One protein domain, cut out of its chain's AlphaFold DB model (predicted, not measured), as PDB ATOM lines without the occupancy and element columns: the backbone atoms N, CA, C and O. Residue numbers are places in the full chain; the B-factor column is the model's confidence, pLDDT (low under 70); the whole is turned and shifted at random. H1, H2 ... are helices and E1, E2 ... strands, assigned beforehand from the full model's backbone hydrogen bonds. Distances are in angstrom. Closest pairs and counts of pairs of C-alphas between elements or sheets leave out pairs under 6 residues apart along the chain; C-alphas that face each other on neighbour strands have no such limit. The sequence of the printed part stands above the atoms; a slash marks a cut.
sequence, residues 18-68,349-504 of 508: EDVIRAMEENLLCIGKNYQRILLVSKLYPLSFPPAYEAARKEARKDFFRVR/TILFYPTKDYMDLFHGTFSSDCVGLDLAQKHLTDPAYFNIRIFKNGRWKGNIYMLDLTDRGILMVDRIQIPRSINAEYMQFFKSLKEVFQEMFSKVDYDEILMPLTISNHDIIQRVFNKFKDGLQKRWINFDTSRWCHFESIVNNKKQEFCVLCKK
ATOM      1  N   GLU A  18       6.538  28.889   8.691       93.31
ATOM      2  CA  GLU A  18       6.484  29.682   7.462       93.31
ATOM      3  C   GLU A  18       6.403  28.794   6.214       93.31
ATOM      4  O   GLU A  18       5.622  29.085   5.306       93.31
ATOM      5  N   ASP A  19       7.140  27.680   6.177       93.25
ATOM      6  CA  ASP A  19       7.044  26.709   5.079       93.25
ATOM      7  C   ASP A  19       5.644  26.087   5.011       93.25
ATOM      8  O   ASP A  19       5.094  25.900   3.926       93.25
ATOM      9  N   VAL A  20       5.037  25.808   6.172       91.31
ATOM     10  CA  VAL A  20       3.674  25.266   6.265       91.31
ATOM     11  C   VAL A  20       2.636  26.284   5.791       91.31
ATOM     12  O   VAL A  20       1.709  25.903   5.077       91.31
ATOM     13  N   ILE A  21       2.787  27.564   6.146       92.75
ATOM     14  CA  ILE A  21       1.904  28.642   5.668       92.75
ATOM     15  C   ILE A  21       1.982  28.741   4.143       92.75
ATOM     16  O   ILE A  21       0.948  28.704   3.481       92.75
ATOM     17  N   ARG A  22       3.193  28.751   3.574       92.38
ATOM     18  CA  ARG A  22       3.380  28.761   2.116       92.38
ATOM     19  C   ARG A  22       2.770  27.536   1.438       92.38
ATOM     20  O   ARG A  22       2.125  27.656   0.402       92.38
ATOM     21  N   ALA A  23       2.941  26.350   2.020       90.69
ATOM     22  CA  ALA A  23       2.338  25.124   1.500       90.69
ATOM     23  C   ALA A  23       0.806  25.147   1.564       90.69
ATOM     24  O   ALA A  23       0.149  24.607   0.675       90.69
ATOM     25  N   MET A  24       0.243  25.791   2.590       91.88
ATOM     26  CA  MET A  24      -1.194  25.996   2.739       91.88
ATOM     27  C   MET A  24      -1.751  26.962   1.686       91.88
ATOM     28  O   MET A  24      -2.796  26.665   1.111       91.88
ATOM     29  N   GLU A  25      -1.059  28.072   1.410       91.19
ATOM     30  CA  GLU A  25      -1.432  29.054   0.374       91.19
ATOM     31  C   GLU A  25      -1.461  28.425  -1.024       91.19
ATOM     32  O   GLU A  25      -2.430  28.583  -1.763       91.19
ATOM     33  N   GLU A  26      -0.439  27.632  -1.348       88.00
ATOM     34  CA  GLU A  26      -0.303  26.931  -2.633       88.00
ATOM     35  C   GLU A  26      -1.065  25.592  -2.668       88.00
ATOM     36  O   GLU A  26      -1.040  24.867  -3.665       88.00
ATOM     37  N   ASN A  27      -1.743  25.241  -1.568       86.62
ATOM     38  CA  ASN A  27      -2.467  23.985  -1.367       86.62
ATOM     39  C   ASN A  27      -1.670  22.748  -1.832       86.62
ATOM     40  O   ASN A  27      -2.179  21.869  -2.537       86.62
ATOM     41  N   LEU A  28      -0.399  22.675  -1.432       85.44
ATOM     42  CA  LEU A  28       0.528  21.615  -1.826       85.44
ATOM     43  C   LEU A  28      -0.086  20.219  -1.550       85.44
ATOM     44  O   LEU A  28      -0.707  19.976  -0.517       85.44
ATOM     45  N   LEU A  29       0.015  19.288  -2.502       81.75
ATOM     46  CA  LEU A  29      -0.573  17.935  -2.408       81.75
ATOM     47  C   LEU A  29      -2.087  17.872  -2.067       81.75
ATOM     48  O   LEU A  29      -2.596  16.795  -1.758       81.75
ATOM     49  N   CYS A  30      -2.820  18.989  -2.156       85.00
ATOM     50  CA  CYS A  30      -4.266  19.099  -1.941       85.00
ATOM     51  C   CYS A  30      -4.775  18.579  -0.579       85.00
ATOM     52  O   CYS A  30      -5.852  17.987  -0.501       85.00
ATOM     53  N   ILE A  31      -4.022  18.793   0.508       81.44
ATOM     54  CA  ILE A  31      -4.335  18.209   1.831       81.44
ATOM     55  C   ILE A  31      -5.351  19.023   2.654       81.44
ATOM     56  O   ILE A  31      -5.795  18.578   3.718       81.44
ATOM     57  N   GLY A  32      -5.755  20.196   2.156       84.19
ATOM     58  CA  GLY A  32      -6.890  20.975   2.654       84.19
ATOM     59  C   GLY A  32      -6.798  21.338   4.139       84.19
ATOM     60  O   GLY A  32      -5.791  21.859   4.612       84.19
ATOM     61  N   LYS A  33      -7.862  21.051   4.905       84.19
ATOM     62  CA  LYS A  33      -7.974  21.423   6.332       84.19
ATOM     63  C   LYS A  33      -6.861  20.841   7.216       84.19
ATOM     64  O   LYS A  33      -6.618  21.365   8.300       84.19
ATOM     65  N   ASN A  34      -6.151  19.808   6.752       85.31
ATOM     66  CA  ASN A  34      -5.031  19.224   7.488       85.31
ATOM     67  C   ASN A  34      -3.857  20.199   7.665       85.31
ATOM     68  O   ASN A  34      -3.130  20.075   8.648       85.31
ATOM     69  N   TYR A  35      -3.721  21.220   6.809       88.75
ATOM     70  CA  TYR A  35      -2.716  22.274   6.980       88.75
ATOM     71  C   TYR A  35      -2.806  22.990   8.322       88.75
ATOM     72  O   TYR A  35      -1.782  23.262   8.944       88.75
ATOM     73  N   GLN A  36      -4.020  23.236   8.816       89.62
ATOM     74  CA  GLN A  36      -4.222  23.884  10.112       89.62
ATOM     75  C   GLN A  36      -3.651  23.039  11.254       89.62
ATOM     76  O   GLN A  36      -3.105  23.574  12.216       89.62
ATOM     77  N   ARG A  37      -3.726  21.709  11.125       86.88
ATOM     78  CA  ARG A  37      -3.166  20.774  12.101       86.88
ATOM     79  C   ARG A  37      -1.643  20.731  12.031       86.88
ATOM     80  O   ARG A  37      -1.007  20.769  13.078       86.88
ATOM     81  N   ILE A  38      -1.070  20.700  10.824       90.12
ATOM     82  CA  ILE A  38       0.385  20.787  10.618       90.12
ATOM     83  C   ILE A  38       0.919  22.090  11.227       90.12
ATOM     84  O   ILE A  38       1.870  22.056  12.000       90.12
ATOM     85  N   LEU A  39       0.254  23.216  10.958       91.94
ATOM     86  CA  LEU A  39       0.645  24.535  11.457       91.94
ATOM     87  C   LEU A  39       0.534  24.651  12.984       91.94
ATOM     88  O   LEU A  39       1.332  25.335  13.622       91.94
ATOM     89  N   LEU A  40      -0.464  24.002  13.590       90.56
ATOM     90  CA  LEU A  40      -0.582  23.945  15.044       90.56
ATOM     91  C   LEU A  40       0.594  23.173  15.651       90.56
ATOM     92  O   LEU A  40       1.238  23.667  16.574       90.56
ATOM     93  N   VAL A  41       0.901  21.990  15.109       89.06
ATOM     94  CA  VAL A  41       2.025  21.169  15.578       89.06
ATOM     95  C   VAL A  41       3.346  21.914  15.395       89.06
ATOM     96  O   VAL A  41       4.144  21.936  16.326       89.06
ATOM     97  N   SER A  42       3.544  22.604  14.269       91.31
ATOM     98  CA  SER A  42       4.792  23.321  13.995       91.31
ATOM     99  C   SER A  42       5.072  24.488  14.930       91.31
ATOM    100  O   SER A  42       6.225  24.852  15.139       91.31
ATOM    101  N   LYS A  43       4.023  25.097  15.488       91.25
ATOM    102  CA  LYS A  43       4.151  26.169  16.483       91.25
ATOM    103  C   LYS A  43       4.433  25.631  17.885       91.25
ATOM    104  O   LYS A  43       5.105  26.300  18.659       91.25
ATOM    105  N   LEU A  44       3.894  24.456  18.213       90.56
ATOM    106  CA  LEU A  44       4.017  23.851  19.540       90.56
ATOM    107  C   LEU A  44       5.300  23.026  19.705       90.56
ATOM    108  O   LEU A  44       5.821  22.938  20.813       90.56
ATOM    109  N   TYR A  45       5.801  22.429  18.624       88.56
ATOM    110  CA  TYR A  45       6.908  21.474  18.657       88.56
ATOM    111  C   TYR A  45       7.959  21.804  17.588       88.56
ATOM    112  O   TYR A  45       7.920  21.219  16.506       88.56
ATOM    113  N   PRO A  46       8.907  22.717  17.874       89.69
ATOM    114  CA  PRO A  46      10.030  22.985  16.983       89.69
ATOM    115  C   PRO A  46      10.835  21.714  16.685       89.69
ATOM    116  O   PRO A  46      11.118  20.920  17.586       89.69
ATOM    117  N   LEU A  47      11.225  21.529  15.423       91.88
ATOM    118  CA  LEU A  47      12.007  20.366  15.010       91.88
ATOM    119  C   LEU A  47      13.437  20.443  15.542       91.88
ATOM    120  O   LEU A  47      14.098  21.478  15.461       91.88
ATOM    121  N   SER A  48      13.926  19.306  16.029       91.50
ATOM    122  CA  SER A  48      15.345  19.069  16.281       91.50
ATOM    123  C   SER A  48      15.899  18.157  15.194       91.50
ATOM    124  O   SER A  48      15.284  17.145  14.845       91.50
ATOM    125  N   PHE A  49      17.053  18.512  14.642       93.88
ATOM    126  CA  PHE A  49      17.663  17.782  13.539       93.88
ATOM    127  C   PHE A  49      18.806  16.895  14.048       93.88
ATOM    128  O   PHE A  49      19.726  17.411  14.677       93.88
ATOM    129  N   PRO A  50      18.760  15.572  13.806       94.69
ATOM    130  CA  PRO A  50      19.843  14.688  14.218       94.69
ATOM    131  C   PRO A  50      21.132  14.960  13.413       94.69
ATOM    132  O   PRO A  50      21.035  15.231  12.207       94.69
ATOM    133  N   PRO A  51      22.336  14.839  14.014       95.25
ATOM    134  CA  PRO A  51      23.616  15.084  13.335       95.25
ATOM    135  C   PRO A  51      23.774  14.353  11.993       95.25
ATOM    136  O   PRO A  51      24.271  14.910  11.010       95.25
ATOM    137  N   ALA A  52      23.306  13.109  11.912       95.12
ATOM    138  CA  ALA A  52      23.347  12.311  10.699       95.12
ATOM    139  C   ALA A  52      22.494  12.891   9.572       95.12
ATOM    140  O   ALA A  52      22.907  12.866   8.413       95.12
ATOM    141  N   TYR A  53      21.318  13.431   9.895       95.44
ATOM    142  CA  TYR A  53      20.458  14.102   8.924       95.44
ATOM    143  C   TYR A  53      21.111  15.383   8.394       95.44
ATOM    144  O   TYR A  53      21.073  15.656   7.189       95.44
ATOM    145  N   GLU A  54      21.739  16.161   9.276       94.31
ATOM    146  CA  GLU A  54      22.403  17.410   8.904       94.31
ATOM    147  C   GLU A  54      23.594  17.164   7.970       94.31
ATOM    148  O   GLU A  54      23.736  17.857   6.955       94.31
ATOM    149  N   ALA A  55      24.396  16.136   8.264       95.06
ATOM    150  CA  ALA A  55      25.573  15.758   7.485       95.06
ATOM    151  C   ALA A  55      25.264  14.902   6.238       95.06
ATOM    152  O   ALA A  55      26.129  14.755   5.366       95.06
ATOM    153  N   ALA A  56      24.054  14.348   6.109       95.56
ATOM    154  CA  ALA A  56      23.656  13.555   4.948       95.56
ATOM    155  C   ALA A  56      23.630  14.382   3.651       95.56
ATOM    156  O   ALA A  56      23.271  15.565   3.619       95.56
ATOM    157  N   ARG A  57      23.944  13.733   2.522       95.56
ATOM    158  CA  ARG A  57      23.674  14.302   1.197       95.56
ATOM    159  C   ARG A  57      22.178  14.549   1.049       95.56
ATOM    160  O   ARG A  57      21.364  13.689   1.364       95.56
ATOM    161  N   LYS A  58      21.820  15.711   0.499       92.38
ATOM    162  CA  LYS A  58      20.415  16.118   0.346       92.38
ATOM    163  C   LYS A  58      19.629  15.267  -0.658       92.38
ATOM    164  O   LYS A  58      18.407  15.284  -0.592       92.38
ATOM    165  N   GLU A  59      20.313  14.529  -1.534       94.31
ATOM    166  CA  GLU A  59      19.738  13.587  -2.499       94.31
ATOM    167  C   GLU A  59      20.723  12.433  -2.756       94.31
ATOM    168  O   GLU A  59      21.933  12.657  -2.830       94.31
ATOM    169  N   ALA A  60      20.198  11.222  -2.952       94.50
ATOM    170  CA  ALA A  60      20.896  10.116  -3.605       94.50
ATOM    171  C   ALA A  60      20.022   9.532  -4.726       94.50
ATOM    172  O   ALA A  60      18.793   9.480  -4.614       94.50
ATOM    173  N   ARG A  61      20.647   9.076  -5.814       93.44
ATOM    174  CA  ARG A  61      19.950   8.557  -7.002       93.44
ATOM    175  C   ARG A  61      20.482   7.194  -7.399       93.44
ATOM    176  O   ARG A  61      21.690   6.982  -7.444       93.44
ATOM    177  N   LYS A  62      19.584   6.264  -7.725       92.44
ATOM    178  CA  LYS A  62      19.989   4.908  -8.094       92.44
ATOM    179  C   LYS A  62      19.119   4.300  -9.175       92.44
ATOM    180  O   LYS A  62      17.893   4.380  -9.126       92.44
ATOM    181  N   ASP A  63      19.776   3.653 -10.130       89.44
ATOM    182  CA  ASP A  63      19.119   2.863 -11.161       89.44
ATOM    183  C   ASP A  63      18.834   1.444 -10.664       89.44
ATOM    184  O   ASP A  63      19.712   0.749 -10.149       89.44
ATOM    185  N   PHE A  64      17.594   1.015 -10.861       85.00
ATOM    186  CA  PHE A  64      17.106  -0.326 -10.593       85.00
ATOM    187  C   PHE A  64      16.708  -1.001 -11.904       85.00
ATOM    188  O   PHE A  64      16.173  -0.361 -12.813       85.00
ATOM    189  N   PHE A  65      16.954  -2.308 -11.992       82.44
ATOM    190  CA  PHE A  65      16.747  -3.090 -13.209       82.44
ATOM    191  C   PHE A  65      15.749  -4.212 -12.972       82.44
ATOM    192  O   PHE A  65      15.874  -4.960 -12.004       82.44
ATOM    193  N   ARG A  66      14.780  -4.358 -13.870       77.69
ATOM    194  CA  ARG A  66      13.763  -5.414 -13.850       77.69
ATOM    195  C   ARG A  66      13.835  -6.231 -15.130       77.69
ATOM    196  O   ARG A  66      13.938  -5.662 -16.208       77.69
ATOM    197  N   VAL A  67      13.653  -7.544 -15.027       75.12
ATOM    198  CA  VAL A  67      13.474  -8.410 -16.201       75.12
ATOM    199  C   VAL A  67      11.985  -8.533 -16.539       75.12
ATOM    200  O   VAL A  67      11.191  -8.991 -15.714       75.12
ATOM    201  N   ARG A  68      11.589  -8.149 -17.755       73.56
ATOM    202  CA  ARG A  68      10.255  -8.407 -18.317       73.56
ATOM    203  C   ARG A  68      10.314  -9.534 -19.339       73.56
ATOM    204  O   ARG A  68      11.248  -9.617 -20.131       73.56
ATOM    205  N   THR A 349      15.061   4.780 -12.597       90.00
ATOM    206  CA  THR A 349      15.777   5.579 -11.597       90.00
ATOM    207  C   THR A 349      14.862   5.901 -10.415       90.00
ATOM    208  O   THR A 349      13.719   6.328 -10.596       90.00
ATOM    209  N   ILE A 350      15.362   5.687  -9.201       91.38
ATOM    210  CA  ILE A 350      14.702   6.022  -7.937       91.38
ATOM    211  C   ILE A 350      15.556   7.065  -7.210       91.38
ATOM    212  O   ILE A 350      16.786   6.967  -7.193       91.38
ATOM    213  N   LEU A 351      14.890   8.061  -6.631       94.00
ATOM    214  CA  LEU A 351      15.497   9.165  -5.890       94.00
ATOM    215  C   LEU A 351      15.191   9.014  -4.398       94.00
ATOM    216  O   LEU A 351      14.080   8.627  -4.030       94.00
ATOM    217  N   PHE A 352      16.168   9.333  -3.558       95.56
ATOM    218  CA  PHE A 352      16.101   9.212  -2.107       95.56
ATOM    219  C   PHE A 352      16.482  10.548  -1.473       95.56
ATOM    220  O   PHE A 352      17.545  11.092  -1.775       95.56
ATOM    221  N   TYR A 353      15.639  11.049  -0.576       96.00
ATOM    222  CA  TYR A 353      15.835  12.339   0.080       96.00
ATOM    223  C   TYR A 353      15.720  12.188   1.594       96.00
ATOM    224  O   TYR A 353      14.634  11.839   2.056       96.00
ATOM    225  N   PRO A 354      16.776  12.464   2.380       95.75
ATOM    226  CA  PRO A 354      16.626  12.556   3.821       95.75
ATOM    227  C   PRO A 354      15.768  13.782   4.157       95.75
ATOM    228  O   PRO A 354      16.029  14.892   3.669       95.75
ATOM    229  N   THR A 355      14.746  13.584   4.984       94.38
ATOM    230  CA  THR A 355      13.796  14.601   5.445       94.38
ATOM    231  C   THR A 355      13.510  14.428   6.929       94.38
ATOM    232  O   THR A 355      13.492  13.316   7.452       94.38
ATOM    233  N   LYS A 356      13.246  15.540   7.600       94.00
ATOM    234  CA  LYS A 356      12.566  15.571   8.890       94.00
ATOM    235  C   LYS A 356      11.766  16.853   8.897       94.00
ATOM    236  O   LYS A 356      12.340  17.924   9.033       94.00
ATOM    237  N   ASP A 357      10.479  16.762   8.621       93.50
ATOM    238  CA  ASP A 357       9.662  17.954   8.426       93.50
ATOM    239  C   ASP A 357       8.188  17.673   8.743       93.50
ATOM    240  O   ASP A 357       7.777  16.519   8.885       93.50
ATOM    241  N   TYR A 358       7.371  18.718   8.873       92.38
ATOM    242  CA  TYR A 358       5.991  18.554   9.329       92.38
ATOM    243  C   TYR A 358       5.083  17.821   8.323       92.38
ATOM    244  O   TYR A 358       3.995  17.382   8.700       92.38
ATOM    245  N   MET A 359       5.518  17.611   7.073       89.00
ATOM    246  CA  MET A 359       4.803  16.756   6.117       89.00
ATOM    247  C   MET A 359       4.902  15.267   6.501       89.00
ATOM    248  O   MET A 359       4.034  14.477   6.121       89.00
ATOM    249  N   ASP A 360       5.882  14.869   7.325       87.69
ATOM    250  CA  ASP A 360       5.972  13.501   7.851       87.69
ATOM    251  C   ASP A 360       4.786  13.140   8.769       87.69
ATOM    252  O   ASP A 360       4.504  11.962   8.940       87.69
ATOM    253  N   LEU A 361       4.003  14.104   9.274       87.00
ATOM    254  CA  LEU A 361       2.749  13.811   9.989       87.00
ATOM    255  C   LEU A 361       1.704  13.117   9.104       87.00
ATOM    256  O   LEU A 361       0.858  12.382   9.603       87.00
ATOM    257  N   PHE A 362       1.741  13.371   7.794       82.19
ATOM    258  CA  PHE A 362       0.725  12.917   6.841       82.19
ATOM    259  C   PHE A 362       1.302  12.044   5.725       82.19
ATOM    260  O   PHE A 362       0.607  11.790   4.735       82.19
ATOM    261  N   HIS A 363       2.530  11.533   5.880       75.69
ATOM    262  CA  HIS A 363       3.205  10.744   4.847       75.69
ATOM    263  C   HIS A 363       2.378   9.540   4.363       75.69
ATOM    264  O   HIS A 363       2.439   9.195   3.178       75.69
ATOM    265  N   GLY A 364       1.530   8.964   5.225       70.81
ATOM    266  CA  GLY A 364       0.674   7.813   4.925       70.81
ATOM    267  C   GLY A 364      -0.300   8.078   3.780       70.81
ATOM    268  O   GLY A 364      -0.539   7.222   2.930       70.81
ATOM    269  N   THR A 365      -0.765   9.322   3.679       75.56
ATOM    270  CA  THR A 365      -1.725   9.771   2.665       75.56
ATOM    271  C   THR A 365      -1.136   9.763   1.246       75.56
ATOM    272  O   THR A 365      -1.875   9.609   0.277       75.56
ATOM    273  N   PHE A 366       0.190   9.895   1.099       76.19
ATOM    274  CA  PHE A 366       0.843  10.103  -0.208       76.19
ATOM    275  C   PHE A 366       1.800   8.984  -0.611       76.19
ATOM    276  O   PHE A 366       1.979   8.715  -1.798       76.19
ATOM    277  N   SER A 367       2.419   8.321   0.363       70.06
ATOM    278  CA  SER A 367       3.559   7.429   0.131       70.06
ATOM    279  C   SER A 367       3.209   5.934   0.165       70.06
ATOM    280  O   SER A 367       4.102   5.097   0.080       70.06
ATOM    281  N   SER A 368       1.910   5.587   0.167       68.19
ATOM    282  CA  SER A 368       1.403   4.203   0.337       68.19
ATOM    283  C   SER A 368       1.799   3.571   1.676       68.19
ATOM    284  O   SER A 368       1.925   2.354   1.790       68.19
ATOM    285  N   ASP A 369       2.015   4.425   2.661       70.00
ATOM    286  CA  ASP A 369       2.478   4.108   3.995       70.00
ATOM    287  C   ASP A 369       1.277   4.021   4.953       70.00
ATOM    288  O   ASP A 369       0.275   4.713   4.777       70.00
ATOM    289  N   CYS A 370       1.336   3.114   5.925       64.81
ATOM    290  CA  CYS A 370       0.223   2.801   6.823       64.81
ATOM    291  C   CYS A 370       0.427   3.338   8.245       64.81
ATOM    292  O   CYS A 370      -0.322   2.955   9.146       64.81
ATOM    293  N   VAL A 371       1.433   4.187   8.474       74.12
ATOM    294  CA  VAL A 371       1.656   4.801   9.786       74.12
ATOM    295  C   VAL A 371       0.517   5.762  10.139       74.12
ATOM    296  O   VAL A 371       0.157   6.660   9.379       74.12
ATOM    297  N   GLY A 372      -0.072   5.530  11.314       76.12
ATOM    298  CA  GLY A 372      -1.099   6.387  11.895       76.12
ATOM    299  C   GLY A 372      -0.515   7.672  12.476       76.12
ATOM    300  O   GLY A 372       0.654   7.737  12.855       76.12
ATOM    301  N   LEU A 373      -1.359   8.694  12.593       78.94
ATOM    302  CA  LEU A 373      -0.928  10.044  12.943       78.94
ATOM    303  C   LEU A 373      -0.260  10.154  14.329       78.94
ATOM    304  O   LEU A 373       0.715  10.885  14.480       78.94
ATOM    305  N   ASP A 374      -0.738   9.405  15.325       82.31
ATOM    306  CA  ASP A 374      -0.170   9.434  16.683       82.31
ATOM    307  C   ASP A 374       1.271   8.908  16.717       82.31
ATOM    308  O   ASP A 374       2.108   9.404  17.471       82.31
ATOM    309  N   LEU A 375       1.571   7.902  15.891       84.81
ATOM    310  CA  LEU A 375       2.918   7.356  15.756       84.81
ATOM    311  C   LEU A 375       3.816   8.322  14.974       84.81
ATOM    312  O   LEU A 375       4.926   8.601  15.420       84.81
ATOM    313  N   ALA A 376       3.303   8.899  13.882       85.94
ATOM    314  CA  ALA A 376       4.024   9.899  13.095       85.94
ATOM    315  C   ALA A 376       4.414  11.128  13.932       85.94
ATOM    316  O   ALA A 376       5.534  11.621  13.817       85.94
ATOM    317  N   GLN A 377       3.526  11.598  14.816       86.81
ATOM    318  CA  GLN A 377       3.836  12.699  15.728       86.81
ATOM    319  C   GLN A 377       4.951  12.323  16.712       86.81
ATOM    320  O   GLN A 377       5.882  13.106  16.880       86.81
ATOM    321  N   LYS A 378       4.890  11.130  17.322       88.75
ATOM    322  CA  LYS A 378       5.935  10.648  18.247       88.75
ATOM    323  C   LYS A 378       7.296  10.556  17.561       88.75
ATOM    324  O   LYS A 378       8.264  11.089  18.093       88.75
ATOM    325  N   HIS A 379       7.347   9.957  16.367       90.12
ATOM    326  CA  HIS A 379       8.560   9.912  15.548       90.12
ATOM    327  C   HIS A 379       9.088  11.315  15.265       90.12
ATOM    328  O   HIS A 379      10.250  11.590  15.533       90.12
ATOM    329  N   LEU A 380       8.237  12.224  14.785       89.69
ATOM    330  CA  LEU A 380       8.655  13.575  14.414       89.69
ATOM    331  C   LEU A 380       9.286  14.345  15.584       89.69
ATOM    332  O   LEU A 380      10.259  15.074  15.381       89.69
ATOM    333  N   THR A 381       8.750  14.175  16.795       88.81
ATOM    334  CA  THR A 381       9.255  14.838  18.006       88.81
ATOM    335  C   THR A 381      10.516  14.205  18.589       88.81
ATOM    336  O   THR A 381      11.176  14.839  19.410       88.81
ATOM    337  N   ASP A 382      10.869  12.979  18.197       91.94
ATOM    338  CA  ASP A 382      12.057  12.309  18.721       91.94
ATOM    339  C   ASP A 382      13.332  12.897  18.083       91.94
ATOM    340  O   ASP A 382      13.421  12.977  16.852       91.94
ATOM    341  N   PRO A 383      14.338  13.320  18.869       92.19
ATOM    342  CA  PRO A 383      15.540  13.960  18.336       92.19
ATOM    343  C   PRO A 383      16.401  13.034  17.470       92.19
ATOM    344  O   PRO A 383      17.072  13.524  16.565       92.19
ATOM    345  N   ALA A 384      16.358  11.717  17.687       93.31
ATOM    346  CA  ALA A 384      17.132  10.750  16.912       93.31
ATOM    347  C   ALA A 384      16.462  10.380  15.583       93.31
ATOM    348  O   ALA A 384      17.108   9.841  14.687       93.31
ATOM    349  N   TYR A 385      15.170  10.650  15.421       94.75
ATOM    350  CA  TYR A 385      14.442  10.241  14.228       94.75
ATOM    351  C   TYR A 385      14.694  11.160  13.033       94.75
ATOM    352  O   TYR A 385      14.695  12.388  13.158       94.75
ATOM    353  N   PHE A 386      14.802  10.559  11.852       95.44
ATOM    354  CA  PHE A 386      14.576  11.214  10.567       95.44
ATOM    355  C   PHE A 386      14.073  10.190   9.538       95.44
ATOM    356  O   PHE A 386      14.108   8.980   9.760       95.44
ATOM    357  N   ASN A 387      13.591  10.662   8.394       93.81
ATOM    358  CA  ASN A 387      13.032   9.838   7.328       93.81
ATOM    359  C   ASN A 387      13.873   9.954   6.047       93.81
ATOM    360  O   ASN A 387      14.597  10.925   5.838       93.81
ATOM    361  N   ILE A 388      13.757   8.978   5.153       95.38
ATOM    362  CA  ILE A 388      14.214   9.058   3.768       95.38
ATOM    363  C   ILE A 388      13.006   8.846   2.858       95.38
ATOM    364  O   ILE A 388      12.488   7.733   2.734       95.38
ATOM    365  N   ARG A 389      12.580   9.900   2.160       93.81
ATOM    366  CA  ARG A 389      11.497   9.827   1.174       93.81
ATOM    367  C   ARG A 389      12.000   9.249  -0.138       93.81
ATOM    368  O   ARG A 389      13.026   9.676  -0.670       93.81
ATOM    369  N   ILE A 390      11.236   8.312  -0.686       92.06
ATOM    370  CA  ILE A 390      11.541   7.626  -1.941       92.06
ATOM    371  C   ILE A 390      10.651   8.182  -3.046       92.06
ATOM    372  O   ILE A 390       9.423   8.152  -2.934       92.06
ATOM    373  N   PHE A 391      11.251   8.620  -4.150       91.00
ATOM    374  CA  PHE A 391      10.539   9.121  -5.323       91.00
ATOM    375  C   PHE A 391      10.839   8.288  -6.570       91.00
ATOM    376  O   PHE A 391      11.983   7.943  -6.863       91.00
ATOM    377  N   LYS A 392       9.790   8.003  -7.347       87.62
ATOM    378  CA  LYS A 392       9.879   7.386  -8.680       87.62
ATOM    379  C   LYS A 392       9.010   8.181  -9.645       87.62
ATOM    380  O   LYS A 392       7.817   8.351  -9.389       87.62
ATOM    381  N   ASN A 393       9.596   8.625 -10.758       86.50
ATOM    382  CA  ASN A 393       8.926   9.424 -11.794       86.50
ATOM    383  C   ASN A 393       8.181  10.641 -11.208       86.50
ATOM    384  O   ASN A 393       7.001  10.847 -11.493       86.50
ATOM    385  N   GLY A 394       8.841  11.384 -10.311       87.31
ATOM    386  CA  GLY A 394       8.284  12.586  -9.674       87.31
ATOM    387  C   GLY A 394       7.167  12.340  -8.653       87.31
ATOM    388  O   GLY A 394       6.562  13.292  -8.180       87.31
ATOM    389  N   ARG A 395       6.864  11.086  -8.297       88.69
ATOM    390  CA  ARG A 395       5.839  10.753  -7.293       88.69
ATOM    391  C   ARG A 395       6.486  10.220  -6.025       88.69
ATOM    392  O   ARG A 395       7.376   9.375  -6.129       88.69
ATOM    393  N   TRP A 396       6.004  10.654  -4.861       89.62
ATOM    394  CA  TRP A 396       6.384  10.077  -3.570       89.62
ATOM    395  C   TRP A 396       5.812   8.666  -3.472       89.62
ATOM    396  O   TRP A 396       4.652   8.409  -3.794       89.62
ATOM    397  N   LYS A 397       6.676   7.722  -3.135       87.44
ATOM    398  CA  LYS A 397       6.417   6.299  -3.245       87.44
ATOM    399  C   LYS A 397       6.686   5.512  -1.980       87.44
ATOM    400  O   LYS A 397       6.420   4.325  -1.995       87.44
ATOM    401  N   GLY A 398       7.234   6.112  -0.942       90.19
ATOM    402  CA  GLY A 398       7.488   5.408   0.300       90.19
ATOM    403  C   GLY A 398       8.507   6.120   1.157       90.19
ATOM    404  O   GLY A 398       9.026   7.174   0.775       90.19
ATOM    405  N   ASN A 399       8.779   5.504   2.295       91.62
ATOM    406  CA  ASN A 399       9.593   6.033   3.373       91.62
ATOM    407  C   ASN A 399      10.557   4.966   3.880       91.62
ATOM    408  O   ASN A 399      10.244   3.769   3.892       91.62
ATOM    409  N   ILE A 400      11.726   5.419   4.313       93.50
ATOM    410  CA  ILE A 400      12.631   4.638   5.143       93.50
ATOM    411  C   ILE A 400      12.863   5.428   6.414       93.50
ATOM    412  O   ILE A 400      13.497   6.479   6.392       93.50
ATOM    413  N   TYR A 401      12.356   4.905   7.515       94.06
ATOM    414  CA  TYR A 401      12.515   5.515   8.818       94.06
ATOM    415  C   TYR A 401      13.883   5.174   9.375       94.06
ATOM    416  O   TYR A 401      14.308   4.016   9.323       94.06
ATOM    417  N   MET A 402      14.553   6.185   9.904       96.12
ATOM    418  CA  MET A 402      15.915   6.096  10.392       96.12
ATOM    419  C   MET A 402      15.988   6.589  11.833       96.12
ATOM    420  O   MET A 402      15.286   7.517  12.235       96.12
ATOM    421  N   LEU A 403      16.888   5.969  12.583       95.38
ATOM    422  CA  LEU A 403      17.321   6.382  13.904       95.38
ATOM    423  C   LEU A 403      18.800   6.751  13.841       95.38
ATOM    424  O   LEU A 403      19.640   5.949  13.418       95.38
ATOM    425  N   ASP A 404      19.101   7.967  14.275       95.69
ATOM    426  CA  ASP A 404      20.445   8.462  14.500       95.69
ATOM    427  C   ASP A 404      20.912   8.092  15.909       95.69
ATOM    428  O   ASP A 404      20.442   8.631  16.910       95.69
ATOM    429  N   LEU A 405      21.845   7.146  15.961       93.50
ATOM    430  CA  LEU A 405      22.540   6.703  17.164       93.50
ATOM    431  C   LEU A 405      24.053   6.870  16.954       93.50
ATOM    432  O   LEU A 405      24.854   6.003  17.321       93.50
ATOM    433  N   THR A 406      24.454   7.941  16.262       91.56
ATOM    434  CA  THR A 406      25.860   8.240  15.951       91.56
ATOM    435  C   THR A 406      26.692   8.501  17.203       91.56
ATOM    436  O   THR A 406      27.892   8.245  17.183       91.56
ATOM    437  N   ASP A 407      26.064   8.840  18.334       89.19
ATOM    438  CA  ASP A 407      26.682   8.817  19.669       89.19
ATOM    439  C   ASP A 407      27.263   7.436  20.040       89.19
ATOM    440  O   ASP A 407      28.182   7.330  20.852       89.19
ATOM    441  N   ARG A 408      26.752   6.373  19.414       89.94
ATOM    442  CA  ARG A 408      27.222   4.983  19.517       89.94
ATOM    443  C   ARG A 408      27.860   4.473  18.222       89.94
ATOM    444  O   ARG A 408      28.039   3.265  18.076       89.94
ATOM    445  N   GLY A 409      28.139   5.361  17.266       92.12
ATOM    446  CA  GLY A 409      28.647   5.013  15.940       92.12
ATOM    447  C   GLY A 409      27.633   4.274  15.060       92.12
ATOM    448  O   GLY A 409      28.032   3.521  14.173       92.12
ATOM    449  N   ILE A 410      26.324   4.424  15.286       94.50
ATOM    450  CA  ILE A 410      25.299   3.620  14.606       94.50
ATOM    451  C   ILE A 410      24.287   4.498  13.874       94.50
ATOM    452  O   ILE A 410      23.709   5.420  14.437       94.50
ATOM    453  N   LEU A 411      23.973   4.127  12.635       96.19
ATOM    454  CA  LEU A 411      22.700   4.481  12.008       96.19
ATOM    455  C   LEU A 411      21.823   3.244  11.951       96.19
ATOM    456  O   LEU A 411      22.278   2.170  11.563       96.19
ATOM    457  N   MET A 412      20.556   3.374  12.309       95.00
ATOM    458  CA  MET A 412      19.639   2.243  12.310       95.00
ATOM    459  C   MET A 412      18.450   2.523  11.407       95.00
ATOM    460  O   MET A 412      17.840   3.583  11.470       95.00
ATOM    461  N   VAL A 413      18.113   1.552  10.566       95.75
ATOM    462  CA  VAL A 413      16.844   1.560   9.847       95.75
ATOM    463  C   VAL A 413      15.770   1.090  10.812       95.75
ATOM    464  O   VAL A 413      15.835  -0.044  11.273       95.75
ATOM    465  N   ASP A 414      14.772   1.917  11.094       93.62
ATOM    466  CA  ASP A 414      13.629   1.468  11.879       93.62
ATOM    467  C   ASP A 414      12.726   0.571  11.026       93.62
ATOM    468  O   ASP A 414      12.438  -0.578  11.371       93.62
ATOM    469  N   ARG A 415      12.324   1.074   9.853       91.25
ATOM    470  CA  ARG A 415      11.396   0.370   8.966       91.25
ATOM    471  C   ARG A 415      11.399   0.939   7.547       91.25
ATOM    472  O   ARG A 415      11.682   2.110   7.325       91.25
ATOM    473  N   ILE A 416      11.076   0.087   6.576       90.88
ATOM    474  CA  ILE A 416      10.932   0.424   5.157       90.88
ATOM    475  C   ILE A 416       9.467   0.222   4.743       90.88
ATOM    476  O   ILE A 416       8.952  -0.901   4.774       90.88
ATOM    477  N   GLN A 417       8.815   1.300   4.305       87.56
ATOM    478  CA  GLN A 417       7.435   1.308   3.809       87.56
ATOM    479  C   GLN A 417       7.403   1.745   2.348       87.56
ATOM    480  O   GLN A 417       7.608   2.909   2.027       87.56
ATOM    481  N   ILE A 418       7.169   0.789   1.449       83.06
ATOM    482  CA  ILE A 418       7.152   1.002  -0.003       83.06
ATOM    483  C   ILE A 418       6.182   0.021  -0.671       83.06
ATOM    484  O   ILE A 418       6.196  -1.171  -0.349       83.06
ATOM    485  N   PRO A 419       5.395   0.464  -1.666       74.75
ATOM    486  CA  PRO A 419       4.360  -0.325  -2.303       74.75
ATOM    487  C   PRO A 419       4.950  -1.510  -3.066       74.75
ATOM    488  O   PRO A 419       6.065  -1.472  -3.597       74.75
ATOM    489  N   ARG A 420       4.138  -2.565  -3.209       67.88
ATOM    490  CA  ARG A 420       4.506  -3.813  -3.906       67.88
ATOM    491  C   ARG A 420       5.081  -3.576  -5.311       67.88
ATOM    492  O   ARG A 420       6.011  -4.275  -5.711       67.88
ATOM    493  N   SER A 421       4.571  -2.571  -6.028       63.97
ATOM    494  CA  SER A 421       4.961  -2.221  -7.404       63.97
ATOM    495  C   SER A 421       6.392  -1.696  -7.558       63.97
ATOM    496  O   SER A 421       6.886  -1.597  -8.678       63.97
ATOM    497  N   ILE A 422       7.068  -1.353  -6.461       65.06
ATOM    498  CA  ILE A 422       8.461  -0.884  -6.476       65.06
ATOM    499  C   ILE A 422       9.429  -2.005  -6.118       65.06
ATOM    500  O   ILE A 422      10.610  -1.892  -6.387       65.06
ATOM    501  N   ASN A 423       8.944  -3.118  -5.576       59.03
ATOM    502  CA  ASN A 423       9.794  -4.065  -4.861       59.03
ATOM    503  C   ASN A 423       9.809  -5.474  -5.420       59.03
ATOM    504  O   ASN A 423      10.816  -6.165  -5.310       59.03
ATOM    505  N   ALA A 424       8.700  -5.913  -6.014       54.62
ATOM    506  CA  ALA A 424       8.589  -7.281  -6.504       54.62
ATOM    507  C   ALA A 424       9.427  -7.546  -7.765       54.62
ATOM    508  O   ALA A 424       9.632  -8.701  -8.126       54.62
ATOM    509  N   GLU A 425       9.879  -6.496  -8.455       59.03
ATOM    510  CA  GLU A 425      10.319  -6.624  -9.843       59.03
ATOM    511  C   GLU A 425      11.789  -6.249 -10.089       59.03
ATOM    512  O   GLU A 425      12.326  -6.629 -11.130       59.03
ATOM    513  N   TYR A 426      12.466  -5.553  -9.165       71.00
ATOM    514  CA  TYR A 426      13.861  -5.150  -9.375       71.00
ATOM    515  C   TYR A 426      14.868  -6.161  -8.829       71.00
ATOM    516  O   TYR A 426      14.793  -6.618  -7.687       71.00
ATOM    517  N   MET A 427      15.868  -6.461  -9.649       68.06
ATOM    518  CA  MET A 427      17.006  -7.289  -9.284       68.06
ATOM    519  C   MET A 427      17.842  -6.598  -8.200       68.06
ATOM    520  O   MET A 427      18.152  -5.415  -8.310       68.06
ATOM    521  N   GLN A 428      18.235  -7.354  -7.168       81.50
ATOM    522  CA  GLN A 428      19.203  -6.937  -6.140       81.50
ATOM    523  C   GLN A 428      18.832  -5.660  -5.347       81.50
ATOM    524  O   GLN A 428      19.720  -4.932  -4.915       81.50
ATOM    525  N   PHE A 429      17.538  -5.409  -5.098       86.50
ATOM    526  CA  PHE A 429      17.037  -4.193  -4.429       86.50
ATOM    527  C   PHE A 429      17.860  -3.738  -3.204       86.50
ATOM    528  O   PHE A 429      18.332  -2.605  -3.176       86.50
ATOM    529  N   PHE A 430      18.095  -4.618  -2.222       89.56
ATOM    530  CA  PHE A 430      18.835  -4.259  -1.000       89.56
ATOM    531  C   PHE A 430      20.333  -4.021  -1.215       89.56
ATOM    532  O   PHE A 430      20.939  -3.264  -0.462       89.56
ATOM    533  N   LYS A 431      20.927  -4.600  -2.264       89.69
ATOM    534  CA  LYS A 431      22.304  -4.281  -2.655       89.69
ATOM    535  C   LYS A 431      22.381  -2.853  -3.197       89.69
ATOM    536  O   LYS A 431      23.225  -2.083  -2.759       89.69
ATOM    537  N   SER A 432      21.455  -2.473  -4.076       90.56
ATOM    538  CA  SER A 432      21.357  -1.094  -4.561       90.56
ATOM    539  C   SER A 432      21.042  -0.111  -3.429       90.56
ATOM    540  O   SER A 432      21.611   0.975  -3.397       90.56
ATOM    541  N   LEU A 433      20.183  -0.493  -2.474       91.38
ATOM    542  CA  LEU A 433      19.870   0.331  -1.303       91.38
ATOM    543  C   LEU A 433      21.084   0.526  -0.380       91.38
ATOM    544  O   LEU A 433      21.299   1.623   0.127       91.38
ATOM    545  N   LYS A 434      21.913  -0.510  -0.202       93.00
ATOM    546  CA  LYS A 434      23.189  -0.410   0.515       93.00
ATOM    547  C   LYS A 434      24.077   0.685  -0.080       93.00
ATOM    548  O   LYS A 434      24.571   1.537   0.652       93.00
ATOM    549  N   GLU A 435      24.237   0.681  -1.401       93.38
ATOM    550  CA  GLU A 435      25.040   1.676  -2.122       93.38
ATOM    551  C   GLU A 435      24.454   3.090  -1.969       93.38
ATOM    552  O   GLU A 435      25.200   4.040  -1.741       93.38
ATOM    553  N   VAL A 436      23.120   3.221  -1.996       94.75
ATOM    554  CA  VAL A 436      22.419   4.489  -1.715       94.75
ATOM    555  C   VAL A 436      22.755   5.015  -0.322       94.75
ATOM    556  O   VAL A 436      23.056   6.195  -0.184       94.75
ATOM    557  N   PHE A 437      22.735   4.174   0.714       95.69
ATOM    558  CA  PHE A 437      23.071   4.616   2.072       95.69
ATOM    559  C   PHE A 437      24.545   4.981   2.229       95.69
ATOM    560  O   PHE A 437      24.858   5.965   2.896       95.69
ATOM    561  N   GLN A 438      25.451   4.230   1.601       93.44
ATOM    562  CA  GLN A 438      26.879   4.561   1.605       93.44
ATOM    563  C   GLN A 438      27.141   5.921   0.953       93.44
ATOM    564  O   GLN A 438      27.934   6.705   1.472       93.44
ATOM    565  N   GLU A 439      26.455   6.218  -0.153       94.06
ATOM    566  CA  GLU A 439      26.534   7.522  -0.806       94.06
ATOM    567  C   GLU A 439      25.899   8.621   0.057       94.06
ATOM    568  O   GLU A 439      26.531   9.645   0.327       94.06
ATOM    569  N   MET A 440      24.657   8.412   0.499       95.94
ATOM    570  CA  MET A 440      23.870   9.409   1.223       95.94
ATOM    571  C   MET A 440      24.541   9.818   2.533       95.94
ATOM    572  O   MET A 440      24.608  11.006   2.845       95.94
ATOM    573  N   PHE A 441      25.087   8.856   3.272       95.88
ATOM    574  CA  PHE A 441      25.689   9.084   4.582       95.88
ATOM    575  C   PHE A 441      27.219   9.156   4.537       95.88
ATOM    576  O   PHE A 441      27.872   9.047   5.569       95.88
ATOM    577  N   SER A 442      27.834   9.379   3.370       93.31
ATOM    578  CA  SER A 442      29.298   9.363   3.229       93.31
ATOM    579  C   SER A 442      30.023  10.306   4.209       93.31
ATOM    580  O   SER A 442      31.122   9.998   4.673       93.31
ATOM    581  N   LYS A 443      29.397  11.441   4.552       93.50
ATOM    582  CA  LYS A 443      29.920  12.467   5.472       93.50
ATOM    583  C   LYS A 443      29.473  12.309   6.934       93.50
ATOM    584  O   LYS A 443      29.950  13.059   7.772       93.50
ATOM    585  N   VAL A 444      28.588  11.362   7.242       93.25
ATOM    586  CA  VAL A 444      28.106  11.117   8.612       93.25
ATOM    587  C   VAL A 444      29.114  10.258   9.362       93.25
ATOM    588  O   VAL A 444      29.574   9.256   8.812       93.25
ATOM    589  N   ASP A 445      29.447  10.615  10.598       91.38
ATOM    590  CA  ASP A 445      30.356   9.831  11.434       91.38
ATOM    591  C   ASP A 445      29.626   8.650  12.096       91.38
ATOM    592  O   ASP A 445      29.066   8.757  13.181       91.38
ATOM    593  N   TYR A 446      29.563   7.526  11.381       93.88
ATOM    594  CA  TYR A 446      29.036   6.254  11.874       93.88
ATOM    595  C   TYR A 446      30.035   5.131  11.577       93.88
ATOM    596  O   TYR A 446      30.741   5.165  10.566       93.88
ATOM    597  N   ASP A 447      30.034   4.097  12.411       94.38
ATOM    598  CA  ASP A 447      30.768   2.849  12.207       94.38
ATOM    599  C   ASP A 447      29.922   1.838  11.421       94.38
ATOM    600  O   ASP A 447      30.405   1.221  10.466       94.38
ATOM    601  N   GLU A 448      28.646   1.677  11.786       95.94
ATOM    602  CA  GLU A 448      27.756   0.663  11.206       95.94
ATOM    603  C   GLU A 448      26.366   1.215  10.841       95.94
ATOM    604  O   GLU A 448      25.803   2.053  11.544       95.94
ATOM    605  N   ILE A 449      25.786   0.698   9.747       96.19
ATOM    606  CA  ILE A 449      24.351   0.844   9.452       96.19
ATOM    607  C   ILE A 449      23.658  -0.480   9.747       96.19
ATOM    608  O   ILE A 449      23.974  -1.501   9.126       96.19
ATOM    609  N   LEU A 450      22.699  -0.458  10.666       95.44
ATOM    610  CA  LEU A 450      21.990  -1.631  11.158       95.44
ATOM    611  C   LEU A 450      20.571  -1.716  10.600       95.44
ATOM    612  O   LEU A 450      19.884  -0.710  10.435       95.44
ATOM    613  N   MET A 451      20.122  -2.942  10.348       94.31
ATOM    614  CA  MET A 451      18.750  -3.250   9.953       94.31
ATOM    615  C   MET A 451      18.137  -4.290  10.897       94.31
ATOM    616  O   MET A 451      18.799  -5.286  11.203       94.31
ATOM    617  N   PRO A 452      16.880  -4.126  11.336       93.00
ATOM    618  CA  PRO A 452      16.174  -5.136  12.111       93.00
ATOM    619  C   PRO A 452      15.874  -6.364  11.248       93.00
ATOM    620  O   PRO A 452      15.792  -6.289  10.021       93.00
ATOM    621  N   LEU A 453      15.647  -7.507  11.899       90.06
ATOM    622  CA  LEU A 453      15.236  -8.734  11.205       90.06
ATOM    623  C   LEU A 453      13.879  -8.573  10.506       90.06
ATOM    624  O   LEU A 453      13.680  -9.124   9.423       90.06
ATOM    625  N   THR A 454      12.976  -7.799  11.111       90.06
ATOM    626  CA  THR A 454      11.677  -7.425  10.544       90.06
ATOM    627  C   THR A 454      11.726  -5.967  10.114       90.06
ATOM    628  O   THR A 454      11.666  -5.062  10.938       90.06
ATOM    629  N   ILE A 455      11.835  -5.746   8.810       88.31
ATOM    630  CA  ILE A 455      12.110  -4.450   8.185       88.31
ATOM    631  C   ILE A 455      10.865  -3.849   7.515       88.31
ATOM    632  O   ILE A 455      10.809  -2.645   7.281       88.31
ATOM    633  N   SER A 456       9.840  -4.650   7.206       86.88
ATOM    634  CA  SER A 456       8.611  -4.159   6.566       86.88
ATOM    635  C   SER A 456       7.412  -5.060   6.846       86.88
ATOM    636  O   SER A 456       7.563  -6.274   6.952       86.88
ATOM    637  N   ASN A 457       6.210  -4.474   6.864       80.00
ATOM    638  CA  ASN A 457       4.943  -5.220   6.885       80.00
ATOM    639  C   ASN A 457       4.532  -5.741   5.499       80.00
ATOM    640  O   ASN A 457       3.553  -6.470   5.365       80.00
ATOM    641  N   HIS A 458       5.242  -5.357   4.436       81.75
ATOM    642  CA  HIS A 458       4.980  -5.889   3.107       81.75
ATOM    643  C   HIS A 458       5.733  -7.204   2.891       81.75
ATOM    644  O   HIS A 458       6.943  -7.201   2.658       81.75
ATOM    645  N   ASP A 459       4.992  -8.317   2.859       81.06
ATOM    646  CA  ASP A 459       5.523  -9.687   2.727       81.06
ATOM    647  C   ASP A 459       6.582  -9.856   1.635       81.06
ATOM    648  O   ASP A 459       7.543 -10.607   1.796       81.06
ATOM    649  N   ILE A 460       6.417  -9.173   0.500       81.31
ATOM    650  CA  ILE A 460       7.362  -9.253  -0.618       81.31
ATOM    651  C   ILE A 460       8.702  -8.616  -0.236       81.31
ATOM    652  O   ILE A 460       9.741  -9.230  -0.467       81.31
ATOM    653  N   ILE A 461       8.694  -7.428   0.374       84.12
ATOM    654  CA  ILE A 461       9.924  -6.761   0.815       84.12
ATOM    655  C   ILE A 461      10.624  -7.565   1.888       84.12
ATOM    656  O   ILE A 461      11.823  -7.813   1.771       84.12
ATOM    657  N   GLN A 462       9.869  -8.034   2.878       88.56
ATOM    658  CA  GLN A 462      10.428  -8.853   3.940       88.56
ATOM    659  C   GLN A 462      11.034 -10.146   3.377       88.56
ATOM    660  O   GLN A 462      12.128 -10.538   3.768       88.56
ATOM    661  N   ARG A 463      10.386 -10.786   2.394       87.25
ATOM    662  CA  ARG A 463      10.910 -11.988   1.728       87.25
ATOM    663  C   ARG A 463      12.190 -11.717   0.941       87.25
ATOM    664  O   ARG A 463      13.101 -12.540   0.976       87.25
ATOM    665  N   VAL A 464      12.264 -10.599   0.219       86.50
ATOM    666  CA  VAL A 464      13.476 -10.212  -0.520       86.50
ATOM    667  C   VAL A 464      14.610  -9.891   0.456       86.50
ATOM    668  O   VAL A 464      15.731 -10.346   0.239       86.50
ATOM    669  N   PHE A 465      14.320  -9.198   1.561       89.31
ATOM    670  CA  PHE A 465      15.301  -8.943   2.614       89.31
ATOM    671  C   PHE A 465      15.782 -10.235   3.261       89.31
ATOM    672  O   PHE A 465      16.981 -10.414   3.424       89.31
ATOM    673  N   ASN A 466      14.875 -11.170   3.556       90.62
ATOM    674  CA  ASN A 466      15.230 -12.451   4.159       90.62
ATOM    675  C   ASN A 466      16.247 -13.226   3.318       90.62
ATOM    676  O   ASN A 466      17.166 -13.796   3.883       90.62
ATOM    677  N   LYS A 467      16.133 -13.184   1.985       88.56
ATOM    678  CA  LYS A 467      17.131 -13.788   1.087       88.56
ATOM    679  C   LYS A 467      18.457 -13.028   1.063       88.56
ATOM    680  O   LYS A 467      19.503 -13.626   0.857       88.56
ATOM    681  N   PHE A 468      18.413 -11.706   1.201       89.50
ATOM    682  CA  PHE A 468      19.604 -10.860   1.168       89.50
ATOM    683  C   PHE A 468      20.399 -10.918   2.480       89.50
ATOM    684  O   PHE A 468      21.628 -10.950   2.460       89.50
ATOM    685  N   LYS A 469      19.703 -10.945   3.620       89.81
ATOM    686  CA  LYS A 469      20.299 -10.830   4.955       89.81
ATOM    687  C   LYS A 469      21.107 -12.055   5.379       89.81
ATOM    688  O   LYS A 469      21.927 -11.930   6.280       89.81
ATOM    689  N   ASP A 470      20.896 -13.211   4.748       87.00
ATOM    690  CA  ASP A 470      21.618 -14.448   5.076       87.00
ATOM    691  C   ASP A 470      23.136 -14.323   4.838       87.00
ATOM    692  O   ASP A 470      23.916 -15.043   5.452       87.00
ATOM    693  N   GLY A 471      23.567 -13.365   4.006       84.12
ATOM    694  CA  GLY A 471      24.978 -13.017   3.805       84.12
ATOM    695  C   GLY A 471      25.496 -11.857   4.667       84.12
ATOM    696  O   GLY A 471      26.621 -11.411   4.449       84.12
ATOM    697  N   LEU A 472      24.698 -11.313   5.594       92.38
ATOM    698  CA  LEU A 472      25.080 -10.167   6.427       92.38
ATOM    699  C   LEU A 472      25.526 -10.611   7.824       92.38
ATOM    700  O   LEU A 472      24.955 -11.521   8.424       92.38
ATOM    701  N   GLN A 473      26.517  -9.908   8.379       93.56
ATOM    702  CA  GLN A 473      26.931 -10.106   9.767       93.56
ATOM    703  C   GLN A 473      25.793  -9.723  10.723       93.56
ATOM    704  O   GLN A 473      25.112  -8.715  10.524       93.56
ATOM    705  N   LYS A 474      25.626 -10.502  11.793       93.31
ATOM    706  CA  LYS A 474      24.700 -10.194  12.885       93.31
ATOM    707  C   LYS A 474      25.382  -9.398  13.996       93.31
ATOM    708  O   LYS A 474      26.560  -9.613  14.290       93.31
ATOM    709  N   ARG A 475      24.628  -8.501  14.621       91.69
ATOM    710  CA  ARG A 475      25.051  -7.632  15.720       91.69
ATOM    711  C   ARG A 475      23.972  -7.622  16.797       91.69
ATOM    712  O   ARG A 475      22.801  -7.438  16.484       91.69
ATOM    713  N   TRP A 476      24.370  -7.795  18.053       91.75
ATOM    714  CA  TRP A 476      23.476  -7.711  19.211       91.75
ATOM    715  C   TRP A 476      23.753  -6.421  19.959       91.75
ATOM    716  O   TRP A 476      24.915  -6.109  20.229       91.75
ATOM    717  N   ILE A 477      22.703  -5.666  20.266       87.88
ATOM    718  CA  ILE A 477      22.815  -4.382  20.961       87.88
ATOM    719  C   ILE A 477      21.708  -4.286  21.986       87.88
ATOM    720  O   ILE A 477      20.551  -4.446  21.622       87.88
ATOM    721  N   ASN A 478      22.067  -3.980  23.235       84.88
ATOM    722  CA  ASN A 478      21.077  -3.793  24.281       84.88
ATOM    723  C   ASN A 478      20.453  -2.384  24.218       84.88
ATOM    724  O   ASN A 478      21.151  -1.381  24.408       84.88
ATOM    725  N   PHE A 479      19.150  -2.307  23.958       83.19
ATOM    726  CA  PHE A 479      18.357  -1.082  23.997       83.19
ATOM    727  C   PHE A 479      17.364  -1.105  25.153       83.19
ATOM    728  O   PHE A 479      16.653  -2.088  25.361       83.19
ATOM    729  N   ASP A 480      17.256   0.031  25.842       81.25
ATOM    730  CA  ASP A 480      16.152   0.286  26.761       81.25
ATOM    731  C   ASP A 480      14.859   0.489  25.958       81.25
ATOM    732  O   ASP A 480      14.628   1.534  25.344       81.25
ATOM    733  N   THR A 481      14.012  -0.537  25.948       78.88
ATOM    734  CA  THR A 481      12.752  -0.547  25.199       78.88
ATOM    735  C   THR A 481      11.728   0.454  25.732       78.88
ATOM    736  O   THR A 481      10.785   0.772  25.014       78.88
ATOM    737  N   SER A 482      11.885   0.956  26.964       80.00
ATOM    738  CA  SER A 482      10.971   1.956  27.532       80.00
ATOM    739  C   SER A 482      11.145   3.323  26.861       80.00
ATOM    740  O   SER A 482      10.158   3.958  26.488       80.00
ATOM    741  N   ARG A 483      12.399   3.717  26.599       80.00
ATOM    742  CA  ARG A 483      12.760   4.957  25.900       80.00
ATOM    743  C   ARG A 483      12.350   4.943  24.428       80.00
ATOM    744  O   ARG A 483      11.883   5.949  23.909       80.00
ATOM    745  N   TRP A 484      12.491   3.799  23.766       83.81
ATOM    746  CA  TRP A 484      12.281   3.657  22.321       83.81
ATOM    747  C   TRP A 484      10.992   2.902  21.974       83.81
ATOM    748  O   TRP A 484      10.896   2.258  20.930       83.81
ATOM    749  N   CYS A 485       9.983   2.984  22.845       82.69
ATOM    750  CA  CYS A 485       8.744   2.201  22.778       82.69
ATOM    751  C   CYS A 485       7.861   2.456  21.539       82.69
ATOM    752  O   CYS A 485       6.850   1.784  21.348       82.69
ATOM    753  N   HIS A 486       8.230   3.421  20.699       86.25
ATOM    754  CA  HIS A 486       7.529   3.790  19.474       86.25
ATOM    755  C   HIS A 486       8.340   3.476  18.200       86.25
ATOM    756  O   HIS A 486       7.867   3.743  17.099       86.25
ATOM    757  N   PHE A 487       9.523   2.861  18.322       89.19
ATOM    758  CA  PHE A 487      10.315   2.377  17.187       89.19
ATOM    759  C   PHE A 487      10.216   0.861  17.069       89.19
ATOM    760  O   PHE A 487      10.601   0.099  17.963       89.19
ATOM    761  N   GLU A 488       9.675   0.404  15.947       87.19
ATOM    762  CA  GLU A 488       9.346  -1.000  15.742       87.19
ATOM    763  C   GLU A 488      10.587  -1.887  15.617       87.19
ATOM    764  O   GLU A 488      10.555  -3.042  16.048       87.19
ATOM    765  N   SER A 489      11.690  -1.352  15.091       85.69
ATOM    766  CA  SER A 489      12.987  -2.038  15.018       85.69
ATOM    767  C   SER A 489      13.521  -2.469  16.379       85.69
ATOM    768  O   SER A 489      14.261  -3.452  16.455       85.69
ATOM    769  N   ILE A 490      13.131  -1.761  17.441       86.62
ATOM    770  CA  ILE A 490      13.544  -2.021  18.818       86.62
ATOM    771  C   ILE A 490      12.462  -2.832  19.539       86.62
ATOM    772  O   ILE A 490      12.759  -3.884  20.104       86.62
ATOM    773  N   VAL A 491      11.195  -2.407  19.471       85.19
ATOM    774  CA  VAL A 491      10.089  -3.031  20.224       85.19
ATOM    775  C   VAL A 491       9.748  -4.433  19.722       85.19
ATOM    776  O   VAL A 491       9.559  -5.354  20.517       85.19
ATOM    777  N   ASN A 492       9.693  -4.628  18.403       82.62
ATOM    778  CA  ASN A 492       9.315  -5.921  17.826       82.62
ATOM    779  C   ASN A 492      10.500  -6.899  17.764       82.62
ATOM    780  O   ASN A 492      10.316  -8.094  17.517       82.62
ATOM    781  N   ASN A 493      11.718  -6.424  18.027       80.50
ATOM    782  CA  ASN A 493      12.935  -7.219  18.006       80.50
ATOM    783  C   ASN A 493      13.313  -7.706  19.412       80.50
ATOM    784  O   ASN A 493      14.289  -7.260  20.006       80.50
ATOM    785  N   LYS A 494      12.560  -8.680  19.938       75.62
ATOM    786  CA  LYS A 494      12.754  -9.216  21.304       75.62
ATOM    787  C   LYS A 494      14.164  -9.745  21.594       75.62
ATOM    788  O   LYS A 494      14.562  -9.801  22.751       75.62
ATOM    789  N   LYS A 495      14.905 -10.169  20.564       78.19
ATOM    790  CA  LYS A 495      16.290 -10.665  20.686       78.19
ATOM    791  C   LYS A 495      17.343  -9.563  20.532       78.19
ATOM    792  O   LYS A 495      18.524  -9.852  20.683       78.19
ATOM    793  N   GLN A 496      16.908  -8.354  20.170       84.31
ATOM    794  CA  GLN A 496      17.736  -7.193  19.844       84.31
ATOM    795  C   GLN A 496      18.924  -7.554  18.933       84.31
ATOM    796  O   GLN A 496      20.063  -7.122  19.116       84.31
ATOM    797  N   GLU A 497      18.619  -8.401  17.946       91.38
ATOM    798  CA  GLU A 497      19.542  -8.892  16.929       91.38
ATOM    799  C   GLU A 497      19.317  -8.104  15.637       91.38
ATOM    800  O   GLU A 497      18.199  -8.034  15.126       91.38
ATOM    801  N   PHE A 498      20.379  -7.532  15.088       94.00
ATOM    802  CA  PHE A 498      20.347  -6.700  13.890       94.00
ATOM    803  C   PHE A 498      21.315  -7.242  12.839       94.00
ATOM    804  O   PHE A 498      22.323  -7.871  13.159       94.00
ATOM    805  N   CYS A 499      21.025  -6.980  11.570       95.00
ATOM    806  CA  CYS A 499      21.938  -7.240  10.465       95.00
ATOM    807  C   CYS A 499      22.757  -5.982  10.164       95.00
ATOM    808  O   CYS A 499      22.198  -4.896  10.009       95.00
ATOM    809  N   VAL A 500      24.072  -6.135  10.027       95.31
ATOM    810  CA  VAL A 500      24.975  -5.059   9.615       95.31
ATOM    811  C   VAL A 500      24.912  -4.924   8.096       95.31
ATOM    812  O   VAL A 500      25.460  -5.748   7.362       95.31
ATOM    813  N   LEU A 501      24.233  -3.887   7.606       93.69
ATOM    814  CA  LEU A 501      24.113  -3.603   6.175       93.69
ATOM    815  C   LEU A 501      25.418  -3.007   5.620       93.69
ATOM    816  O   LEU A 501      25.919  -3.440   4.574       93.69
ATOM    817  N   CYS A 502      25.979  -2.038   6.346       91.00
ATOM    818  CA  CYS A 502      27.212  -1.329   6.007       91.00
ATOM    819  C   CYS A 502      28.138  -1.259   7.217       91.00
ATOM    820  O   CYS A 502      27.673  -0.987   8.319       91.00
ATOM    821  N   LYS A 503      29.444  -1.407   6.978       90.56
ATOM    822  CA  LYS A 503      30.498  -0.933   7.880       90.56
ATOM    823  C   LYS A 503      31.259   0.174   7.176       90.56
ATOM    824  O   LYS A 503      31.631  -0.005   6.011       90.56
ATOM    825  N   LYS A 504      31.458   1.307   7.839       82.50
ATOM    826  CA  LYS A 504      32.248   2.403   7.287       82.50
ATOM    827  C   LYS A 504      33.722   2.042   7.435       82.50
ATOM    828  O   LYS A 504      34.210   1.812   8.537       82.50
TER     829      LYS A 504
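Overview. This is residues 18 to 68 and 349 to 504 of the 508 residues of an uncharacterized protein of Deltaproteobacteria bacterium ADurb.Bin135 (UniProt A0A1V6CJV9). What shape does the model have? A strongly twisted sheet of eight strands, curled like part of a barrel, wraps round one helix, H8, and a helical hairpin, H1 and H2, lies far out at one end of the whole. H4 sits between that hairpin and H6, which grazes the sheet, while H9 is on the sheet near E8, E5 and E6. What is it made of? The printed part has 207 residues with ten named helices and eight named strands, in the order H1 H2 H3 E1 E2 H4 H5 H6 E3 E4 E5 H7 H8 E6 H9 E7 H10 E8, and its class is mixed, helices and strands. The mixed sheet runs E1 E2 E3 E4 E5 E6 E8 E7, its neighbours antiparallel but for E5 and E6, which are parallel. How large is it? It is compact, with a radius of gyration of the C-alphas of 16.8 A and spans of 49 by 46 by 31 A.

Arrangement. Where do the first helices sit? H1, residues 18 to 25, and H2, residues 34 to 44, touch as a hairpin at a shallow tilt of 16 degrees, opposite ways, the C-alphas of Met 24 and Tyr 35 closest at 5.8 A. H2 touches H4, residues 358 to 362, at C-alphas 38 and 358, 6.2 A, and H4 touches H6, residues 373 to 381, at C-alphas 361 and 376, 5.2 A, each the closest pair. H3, residues 51 to 55, is on the sheet over E4, residues 395 to 405, at a height over the sheet of 8.3 A. How are the strands paired? E1, residues 60 to 68, E2, residues 349 to 355, and E3, residues 385 to 392, are antiparallel neighbours in turn, with N 62 and O 350 at 2.9 A and N 353 and O 389 at 3.0 A. E3, E4 and E5, residues 410 to 417, form a meander of two hairpins, each strand the antiparallel neighbour of the one before, with N 388 and O 400 at 2.8 A and N 403 and O 412 at 2.8 A. E5 is parallel to E6, residues 448 to 452, with N 413 and O 450 at 2.9 A; E8, residues 497 to 503, is antiparallel to E6, with N 451 and O 499 at 2.9 A, and to E7, residues 474 to 476, with N 475 and O 498 at 2.8 A. Which other helices meet the sheet? The sheet curls round H8, residues 429 to 440, which with H9, residues 459 to 469, makes two layers, helices on one face of the sheet; their closest C-alphas, 430 and 465, are 6.9 A apart, close but not clearly touching. H5, residues 364 to 367, H6, H7, residues 420 to 423, and H10, residues 488 to 491, only graze the sheet. E5, H7 H8, E6 is a strand-helix-strand unit, two parallel neighbour strands with helices between, and E6, H9, E7 is a split one, with E8 between its strands; both crossovers are right-handed. What of the helix backbones? Every O i to N i+4 pair is within hydrogen-bond range in H1, H2, H3, H6, H8 and H9; H4 has 0 of 1, with 2 of 2 O i to N i+3 pairs, and H5, H7 and H10 are too short for an O i to N i+4 pair.

Along the chain. Where do the first and last elements lie? H1 begins at C-alpha 18, (6.484, 29.682, 7.462), and E8 ends at C-alpha 503, (30.498, -0.933, 7.880). Which elements are long? From first to last C-alpha, E4 measures 29.9 A, E1 25.9 A, E3 23.5 A, E5 21.0 A, H8 16.2 A and H2 15.8 A. E4 bends by 52 degrees at residue 398, whose C-alpha is at (7.488, 5.408, 0.300).

Size, cuts and confidence. What is missing? Residues 69 to 348 are not printed, and C-alphas 68 and 349 are 16.5 A apart across the cut. Which link is long? Of the links printed whole, E7 to H10 is long, with 11 residues. How far does it reach, and where is confidence low? The two C-alphas farthest apart are those of Leu 44 and Arg 68, 50.1 A. The mean pLDDT of the printed part is 87.7, and residues 368, 370, 420 to 425 and 427 are under 70.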